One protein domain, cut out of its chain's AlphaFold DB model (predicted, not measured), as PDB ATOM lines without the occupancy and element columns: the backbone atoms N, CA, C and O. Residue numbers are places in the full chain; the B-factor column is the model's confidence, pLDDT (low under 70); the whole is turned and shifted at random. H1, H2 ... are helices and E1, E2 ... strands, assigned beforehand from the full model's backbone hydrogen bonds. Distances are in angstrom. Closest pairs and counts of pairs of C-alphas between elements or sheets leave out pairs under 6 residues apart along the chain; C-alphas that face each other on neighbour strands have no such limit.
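What this domain is: This is residues 4 to 70 of the 72 residues of an uncharacterized protein of Mycobacterium arosiense ATCC BAA-1401 = DSM 45069 (UniProt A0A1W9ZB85). What does the model look like? It is a single four-stranded sheet folded across its middle into an open V, with E1, E2 and E3 bending partway along and the short helix H1 beyond the end of one arm, where E1 begins. How is it built? The 67 printed residues hold H1, E1, E2, E3 and E4 in that order, mostly strand, and the antiparallel sheet E1 - E2 - E3 - E4 is a meander, each strand the antiparallel neighbour of the one before. How large is it? It is loose and flat, with a radius of gyration of the C-alphas of 14.0 A and spans of 43 by 27 by 15 A.

How they stand to each other: How do the inner strands pair? E2, residues 28 to 39, and E3, residues 42 to 54, form a hairpin at 160 degrees, with N 33 and O 48 2.9 A apart, within hydrogen-bond range. What stands at the edges? E1, residues 13 to 25, forms a hairpin with E2, with N 18 to O 34 at 2.8 A. E4, residues 60 to 69, forms one with E3, with N 49 to O 66 at 2.9 A. Where is H1, residues 4 to 10? It is only just not on the twisted sheet, with 4 pairs of C-alphas within 10 A; 2 of its 3 O i to N i+4 pairs are within hydrogen-bond range.

Where its parts are: Where do the strands run? E1 begins at C-alpha 13 (177.799, 143.373, 163.455) and is 33.0 A long; E2 is 32.1 A, E3 35.4 A and E4 25.7 A, ending at C-alpha 69 (174.703, 138.525, 179.224). Where do they bend? E1 bends by 63 degrees at residue 20, E2 by 56 degrees at residue 34 and E3 by 54 degrees at residue 47.

The domain as a whole: How far does it reach? The two C-alphas farthest apart, those of Gly 41 and Asp 56, are 43.9 A apart. Are there cuts or weak places? The printed part has no cut, its four links are tight, and residues 4 to 12 are under pLDDT 70.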
ATOM      1  N   GLY A   4     185.673 132.101 157.262       46.84
ATOM      2  CA  GLY A   4     184.200 132.024 157.297       46.84
ATOM      3  C   GLY A   4     183.577 132.148 158.697       46.84
ATOM      4  O   GLY A   4     182.566 132.823 158.841       46.84
ATOM      5  N   TYR A   5     184.224 131.590 159.725       48.91
ATOM      6  CA  TYR A   5     183.758 131.691 161.112       48.91
ATOM      7  C   TYR A   5     183.944 133.111 161.668       48.91
ATOM      8  O   TYR A   5     183.026 133.669 162.253       48.91
ATOM      9  N   ILE A   6     185.088 133.752 161.391       50.69
ATOM     10  CA  ILE A   6     185.328 135.159 161.769       50.69
ATOM     11  C   ILE A   6     184.453 136.123 160.942       50.69
ATOM     12  O   ILE A   6     183.971 137.128 161.455       50.69
ATOM     13  N   THR A   7     184.193 135.807 159.671       52.28
ATOM     14  CA  THR A   7     183.408 136.655 158.753       52.28
ATOM     15  C   THR A   7     181.924 136.660 159.125       52.28
ATOM     16  O   THR A   7     181.263 137.673 158.914       52.28
ATOM     17  N   GLN A   8     181.409 135.585 159.735       50.59
ATOM     18  CA  GLN A   8     180.039 135.545 160.259       50.59
ATOM     19  C   GLN A   8     179.793 136.621 161.329       50.59
ATOM     20  O   GLN A   8     178.713 137.200 161.366       50.59
ATOM     21  N   TYR A   9     180.796 136.927 162.153       50.97
ATOM     22  CA  TYR A   9     180.701 137.983 163.162       50.97
ATOM     23  C   TYR A   9     181.142 139.351 162.617       50.97
ATOM     24  O   TYR A   9     180.589 140.374 163.006       50.97
ATOM     25  N   GLY A  10     182.082 139.383 161.667       50.91
ATOM     26  CA  GLY A  10     182.644 140.625 161.122       50.91
ATOM     27  C   GLY A  10     181.822 141.327 160.032       50.91
ATOM     28  O   GLY A  10     182.054 142.503 159.779       50.91
ATOM     29  N   GLY A  11     180.900 140.638 159.350       59.00
ATOM     30  CA  GLY A  11     180.239 141.192 158.158       59.00
ATOM     31  C   GLY A  11     179.011 142.071 158.416       59.00
ATOM     32  O   GLY A  11     178.694 142.915 157.584       59.00
ATOM     33  N   ALA A  12     178.311 141.868 159.534       66.12
ATOM     34  CA  ALA A  12     177.017 142.514 159.786       66.12
ATOM     35  C   ALA A  12     176.855 143.073 161.204       66.12
ATOM     36  O   ALA A  12     175.821 143.669 161.502       66.12
ATOM     37  N   THR A  13     177.852 142.885 162.076       70.69
ATOM     38  CA  THR A  13     177.799 143.373 163.455       70.69
ATOM     39  C   THR A  13     178.870 144.424 163.707       70.69
ATOM     40  O   THR A  13     180.002 144.288 163.242       70.69
ATOM     41  N   HIS A  14     178.514 145.483 164.433       84.44
ATOM     42  CA  HIS A  14     179.486 146.411 165.005       84.44
ATOM     43  C   HIS A  14     179.877 145.889 166.381       84.44
ATOM     44  O   HIS A  14     179.022 145.768 167.262       84.44
ATOM     45  N   TRP A  15     181.151 145.556 166.556       88.50
ATOM     46  CA  TRP A  15     181.665 144.997 167.799       88.50
ATOM     47  C   TRP A  15     182.646 145.959 168.458       88.50
ATOM     48  O   TRP A  15     183.558 146.481 167.815       88.50
ATOM     49  N   GLU A  16     182.475 146.151 169.760       92.56
ATOM     50  CA  GLU A  16     183.360 146.938 170.607       92.56
ATOM     51  C   GLU A  16     183.600 146.201 171.921       92.56
ATOM     52  O   GLU A  16     182.684 145.593 172.482       92.56
ATOM     53  N   ALA A  17     184.804 146.325 172.472       93.88
ATOM     54  CA  ALA A  17     185.102 145.840 173.811       93.88
ATOM     55  C   ALA A  17     185.828 146.885 174.647       93.88
ATOM     56  O   ALA A  17     186.654 147.659 174.165       93.88
ATOM     57  N   THR A  18     185.532 146.870 175.941       97.06
ATOM     58  CA  THR A  18     186.296 147.581 176.959       97.06
ATOM     59  C   THR A  18     187.114 146.560 177.734       97.06
ATOM     60  O   THR A  18     186.539 145.704 178.411       97.06
ATOM     61  N   LEU A  19     188.442 146.666 177.659       97.31
ATOM     62  CA  LEU A  19     189.332 145.877 178.502       97.31
ATOM     63  C   LEU A  19     189.097 146.239 179.969       97.31
ATOM     64  O   LEU A  19     189.209 147.406 180.345       97.31
ATOM     65  N   ARG A  20     188.756 145.245 180.788       97.31
ATOM     66  CA  ARG A  20     188.619 145.418 182.235       97.31
ATOM     67  C   ARG A  20     189.913 145.062 182.939       97.31
ATOM     68  O   ARG A  20     190.405 145.863 183.728       97.31
ATOM     69  N   HIS A  21     190.447 143.881 182.648       98.19
ATOM     70  CA  HIS A  21     191.610 143.350 183.340       98.19
ATOM     71  C   HIS A  21     192.295 142.248 182.522       98.19
ATOM     72  O   HIS A  21     191.658 141.577 181.704       98.19
ATOM     73  N   ILE A  22     193.600 142.084 182.749       98.00
ATOM     74  CA  ILE A  22     194.400 140.963 182.257       98.00
ATOM     75  C   ILE A  22     195.126 140.380 183.461       98.00
ATOM     76  O   ILE A  22     195.853 141.097 184.146       98.00
ATOM     77  N   THR A  23     194.939 139.086 183.704       98.38
ATOM     78  CA  THR A  23     195.706 138.342 184.709       98.38
ATOM     79  C   THR A  23     196.624 137.359 184.008       98.38
ATOM     80  O   THR A  23     196.159 136.543 183.216       98.38
ATOM     81  N   GLU A  24     197.909 137.391 184.336       97.88
ATOM     82  CA  GLU A  24     198.894 136.438 183.826       97.88
ATOM     83  C   GLU A  24     199.420 135.577 184.976       97.88
ATOM     84  O   GLU A  24     199.818 136.092 186.025       97.88
ATOM     85  N   GLN A  25     199.413 134.255 184.797       96.25
ATOM     86  CA  GLN A  25     199.961 133.311 185.769       96.25
ATOM     87  C   GLN A  25     200.569 132.099 185.059       96.25
ATOM     88  O   GLN A  25     199.856 131.232 184.553       96.25
ATOM     89  N   GLY A  26     201.901 132.009 185.066       96.06
ATOM     90  CA  GLY A  26     202.615 130.927 184.388       96.06
ATOM     91  C   GLY A  26     202.285 130.904 182.896       96.06
ATOM     92  O   GLY A  26     202.438 131.908 182.212       96.06
ATOM     93  N   ASN A  27     201.796 129.767 182.405       96.88
ATOM     94  CA  ASN A  27     201.368 129.583 181.020       96.88
ATOM     95  C   ASN A  27     199.884 129.923 180.788       96.88
ATOM     96  O   ASN A  27     199.284 129.422 179.838       96.88
ATOM     97  N   ARG A  28     199.265 130.729 181.660       97.56
ATOM     98  CA  ARG A  28     197.854 131.112 181.559       97.56
ATOM     99  C   ARG A  28     197.669 132.619 181.502       97.56
ATOM    100  O   ARG A  28     198.300 133.354 182.259       97.56
ATOM    101  N   VAL A  29     196.739 133.050 180.658       98.31
ATOM    102  CA  VAL A  29     196.284 134.440 180.558       98.31
ATOM    103  C   VAL A  29     194.770 134.463 180.695       98.31
ATOM    104  O   VAL A  29     194.076 133.752 179.974       98.31
ATOM    105  N   ILE A  30     194.249 135.280 181.603       98.19
ATOM    106  CA  ILE A  30     192.817 135.526 181.763       98.19
ATOM    107  C   ILE A  30     192.535 136.945 181.285       98.19
ATOM    108  O   ILE A  30     193.110 137.903 181.798       98.19
ATOM    109  N   LEU A  31     191.652 137.060 180.301       98.38
ATOM    110  CA  LEU A  31     191.222 138.306 179.690       98.38
ATOM    111  C   LEU A  31     189.779 138.596 180.090       98.38
ATOM    112  O   LEU A  31     188.884 137.821 179.762       98.38
ATOM    113  N   GLU A  32     189.552 139.722 180.754       98.31
ATOM    114  CA  GLU A  32     188.225 140.153 181.190       98.31
ATOM    115  C   GLU A  32     187.777 141.363 180.364       98.31
ATOM    116  O   GLU A  32     188.436 142.410 180.365       98.31
ATOM    117  N   LEU A  33     186.645 141.240 179.670       98.25
ATOM    118  CA  LEU A  33     186.095 142.278 178.800       98.25
ATOM    119  C   LEU A  33     184.652 142.620 179.171       98.25
ATOM    120  O   LEU A  33     183.883 141.791 179.653       98.25
ATOM    121  N   LEU A  34     184.274 143.861 178.877       97.75
ATOM    122  CA  LEU A  34     182.883 144.233 178.637       97.75
ATOM    123  C   LEU A  34     182.697 144.375 177.127       97.75
ATOM    124  O   LEU A  34     183.215 145.323 176.533       97.75
ATOM    125  N   GLU A  35     181.959 143.457 176.519       96.00
ATOM    126  CA  GLU A  35     181.694 143.418 175.084       96.00
ATOM    127  C   GLU A  35     180.333 144.027 174.750       96.00
ATOM    128  O   GLU A  35     179.353 143.866 175.482       96.00
ATOM    129  N   ARG A  36     180.280 144.728 173.618       94.56
ATOM    130  CA  ARG A  36     179.074 145.277 173.002       94.56
ATOM    131  C   ARG A  36     179.057 144.831 171.551       94.56
ATOM    132  O   ARG A  36     179.907 145.234 170.765       94.56
ATOM    133  N   ASN A  37     178.089 143.998 171.206       90.88
ATOM    134  CA  ASN A  37     177.881 143.531 169.847       90.88
ATOM    135  C   ASN A  37     176.540 144.073 169.350       90.88
ATOM    136  O   ASN A  37     175.499 143.759 169.923       90.88
ATOM    137  N   THR A  38     176.572 144.918 168.324       90.50
ATOM    138  CA  THR A  38     175.378 145.521 167.730       90.50
ATOM    139  C   THR A  38     175.071 144.867 166.397       90.50
ATOM    140  O   THR A  38     175.878 144.935 165.472       90.50
ATOM    141  N   PHE A  39     173.880 144.295 166.286       85.88
ATOM    142  CA  PHE A  39     173.350 143.702 165.069       85.88
ATOM    143  C   PHE A  39     171.919 144.188 164.865       85.88
ATOM    144  O   PHE A  39     171.109 144.118 165.786       85.88
ATOM    145  N   ASP A  40     171.623 144.701 163.669       87.31
ATOM    146  CA  ASP A  40     170.276 145.140 163.275       87.31
ATOM    147  C   ASP A  40     169.596 146.085 164.295       87.31
ATOM    148  O   ASP A  40     168.447 145.918 164.693       87.31
ATOM    149  N   GLY A  41     170.357 147.066 164.798       87.19
ATOM    150  CA  GLY A  41     169.877 148.058 165.771       87.19
ATOM    151  C   GLY A  41     169.746 147.559 167.216       87.19
ATOM    152  O   GLY A  41     169.502 148.369 168.111       87.19
ATOM    153  N   PHE A  42     169.955 146.267 167.475       88.44
ATOM    154  CA  PHE A  42     169.996 145.700 168.821       88.44
ATOM    155  C   PHE A  42     171.440 145.508 169.291       88.44
ATOM    156  O   PHE A  42     172.248 144.888 168.602       88.44
ATOM    157  N   THR A  43     171.761 145.993 170.492       92.00
ATOM    158  CA  THR A  43     173.083 145.812 171.105       92.00
ATOM    159  C   THR A  43     173.024 144.789 172.232       92.00
ATOM    160  O   THR A  43     172.468 145.044 173.305       92.00
ATOM    161  N   HIS A  44     173.665 143.643 172.017       91.62
ATOM    162  CA  HIS A  44     173.963 142.690 173.073       91.62
ATOM    163  C   HIS A  44     175.178 143.171 173.875       91.62
ATOM    164  O   HIS A  44     176.222 143.493 173.306       91.62
ATOM    165  N   VAL A  45     175.047 143.218 175.197       95.81
ATOM    166  CA  VAL A  45     176.091 143.631 176.131       95.81
ATOM    167  C   VAL A  45     176.395 142.456 177.045       95.81
ATOM    168  O   VAL A  45     175.491 141.899 177.665       95.81
ATOM    169  N   ALA A  46     177.666 142.088 177.157       96.75
ATOM    170  CA  ALA A  46     178.091 140.980 177.999       96.75
ATOM    171  C   ALA A  46     179.391 141.300 178.730       96.75
ATOM    172  O   ALA A  46     180.281 141.938 178.173       96.75
ATOM    173  N   ASN A  47     179.516 140.810 179.961       97.56
ATOM    174  CA  ASN A  47     180.839 140.605 180.538       97.56
ATOM    175  C   ASN A  47     181.354 139.256 180.049       97.56
ATOM    176  O   ASN A  47     180.622 138.261 180.105       97.56
ATOM    177  N   THR A  48     182.601 139.218 179.602       97.12
ATOM    178  CA  THR A  48     183.242 137.985 179.161       97.12
ATOM    179  C   THR A  48     184.582 137.783 179.837       97.12
ATOM    180  O   THR A  48     185.295 138.734 180.165       97.12
ATOM    181  N   VAL A  49     184.893 136.515 180.082       98.12
ATOM    182  CA  VAL A  49     186.187 136.065 180.579       98.12
ATOM    183  C   VAL A  49     186.700 135.014 179.613       98.12
ATOM    184  O   VAL A  49     186.054 133.984 179.425       98.12
ATOM    185  N   THR A  50     187.863 135.264 179.022       98.00
ATOM    186  CA  THR A  50     188.556 134.299 178.169       98.00
ATOM    187  C   THR A  50     189.834 133.860 178.862       98.00
ATOM    188  O   THR A  50     190.715 134.682 179.112       98.00
ATOM    189  N   ALA A  51     189.939 132.574 179.180       97.81
ATOM    190  CA  ALA A  51     191.146 131.982 179.735       97.81
ATOM    191  C   ALA A  51     191.906 131.233 178.635       97.81
ATOM    192  O   ALA A  51     191.395 130.287 178.038       97.81
ATOM    193  N   TYR A  52     193.132 131.668 178.382       98.12
ATOM    194  CA  TYR A  52     194.080 131.033 177.481       98.12
ATOM    195  C   TYR A  52     195.055 130.202 178.310       98.12
ATOM    196  O   TYR A  52     195.648 130.734 179.250       98.12
ATOM    197  N   ALA A  53     195.262 128.937 177.952       97.88
ATOM    198  CA  ALA A  53     196.423 128.175 178.401       97.88
ATOM    199  C   ALA A  53     197.352 127.927 177.215       97.88
ATOM    200  O   ALA A  53     196.897 127.573 176.125       97.88
ATOM    201  N   PHE A  54     198.647 128.114 177.431       98.06
ATOM    202  CA  PHE A  54     199.682 127.937 176.426       98.06
ATOM    203  C   PHE A  54     200.521 126.701 176.743       98.06
ATOM    204  O   PHE A  54     200.813 126.423 177.905       98.06
ATOM    205  N   ASN A  55     200.936 125.963 175.720       97.31
ATOM    206  CA  ASN A  55     201.938 124.915 175.886       97.31
ATOM    207  C   ASN A  55     203.356 125.515 175.997       97.31
ATOM    208  O   ASN A  55     203.553 126.721 175.822       97.31
ATOM    209  N   ASP A  56     204.357 124.665 176.229       97.19
ATOM    210  CA  ASP A  56     205.762 125.085 176.363       97.19
ATOM    211  C   ASP A  56     206.349 125.708 175.079       97.19
ATOM    212  O   ASP A  56     207.354 126.415 175.124       97.19
ATOM    213  N   GLU A  57     205.708 125.495 173.924       97.19
ATOM    214  CA  GLU A  57     206.064 126.135 172.649       97.19
ATOM    215  C   GLU A  57     205.419 127.524 172.476       97.19
ATOM    216  O   GLU A  57     205.563 128.149 171.422       97.19
ATOM    217  N   GLY A  58     204.671 128.006 173.474       95.19
ATOM    218  CA  GLY A  58     203.974 129.293 173.443       95.19
ATOM    219  C   GLY A  58     202.729 129.307 172.551       95.19
ATOM    220  O   GLY A  58     202.270 130.375 172.146       95.19
ATOM    221  N   ARG A  59     202.172 128.140 172.212       96.56
ATOM    222  CA  ARG A  59     200.938 128.020 171.421       96.56
ATOM    223  C   ARG A  59     199.743 127.838 172.341       96.56
ATOM    224  O   ARG A  59     199.856 127.145 173.344       96.56
ATOM    225  N   VAL A  60     198.597 128.414 171.974       96.12
ATOM    226  CA  VAL A  60     197.338 128.174 172.695       96.12
ATOM    227  C   VAL A  60     197.016 126.680 172.634       96.12
ATOM    228  O   VAL A  60     196.837 126.125 171.551       96.12
ATOM    229  N   GLU A  61     196.967 126.046 173.799       96.50
ATOM    230  CA  GLU A  61     196.606 124.643 173.994       96.50
ATOM    231  C   GLU A  61     195.125 124.516 174.360       96.50
ATOM    232  O   GLU A  61     194.418 123.683 173.792       96.50
ATOM    233  N   THR A  62     194.634 125.385 175.252       95.88
ATOM    234  CA  THR A  62     193.215 125.451 175.620       95.88
ATOM    235  C   THR A  62     192.698 126.885 175.621       95.88
ATOM    236  O   THR A  62     193.439 127.846 175.847       95.88
ATOM    237  N   LEU A  63     191.399 127.014 175.353       96.31
ATOM    238  CA  LEU A  63     190.669 128.273 175.359       96.31
ATOM    239  C   LEU A  63     189.298 128.038 175.997       96.31
ATOM    240  O   LEU A  63     188.460 127.346 175.420       96.31
ATOM    241  N   ASP A  64     189.083 128.628 177.169       97.06
ATOM    242  CA  ASP A  64     187.797 128.622 177.864       97.06
ATOM    243  C   ASP A  64     187.168 130.011 177.758       97.06
ATOM    244  O   ASP A  64     187.816 131.016 178.057       97.06
ATOM    245  N   VAL A  65     185.904 130.076 177.336       96.19
ATOM    246  CA  VAL A  65     185.168 131.338 177.181       96.19
ATOM    247  C   VAL A  65     183.922 131.296 178.047       96.19
ATOM    248  O   VAL A  65     183.042 130.456 177.857       96.19
ATOM    249  N   TYR A  66     183.834 132.244 178.971       96.12
ATOM    250  CA  TYR A  66     182.687 132.442 179.842       96.12
ATOM    251  C   TYR A  66     181.993 133.736 179.442       96.12
ATOM    252  O   TYR A  66     182.619 134.794 179.396       96.12
ATOM    253  N   VAL A  67     180.694 133.654 179.158       95.94
ATOM    254  CA  VAL A  67     179.887 134.797 178.717       95.94
ATOM    255  C   VAL A  67     178.729 134.989 179.679       95.94
ATOM    256  O   VAL A  67     177.932 134.078 179.896       95.94
ATOM    257  N   MET A  68     178.611 136.195 180.226       97.06
ATOM    258  CA  MET A  68     177.473 136.616 181.032       97.06
ATOM    259  C   MET A  68     176.755 137.761 180.323       97.06
ATOM    260  O   MET A  68     177.263 138.882 180.273       97.06
ATOM    261  N   SER A  69     175.561 137.482 179.795       95.06
ATOM    262  CA  SER A  69     174.703 138.525 179.224       95.06
ATOM    263  C   SER A  69     174.262 139.512 180.308       95.06
ATOM    264  O   SER A  69     173.922 139.117 181.426       95.06
ATOM    265  N   LEU A  70     174.289 140.800 179.972       94.62
ATOM    266  CA  LEU A  70     173.825 141.901 180.819       94.62
ATOM    267  C   LEU A  70     172.536 142.541 180.291       94.62
ATOM    268  O   LEU A  70     171.991 143.436 180.941       94.62
TER     269      LEU A  70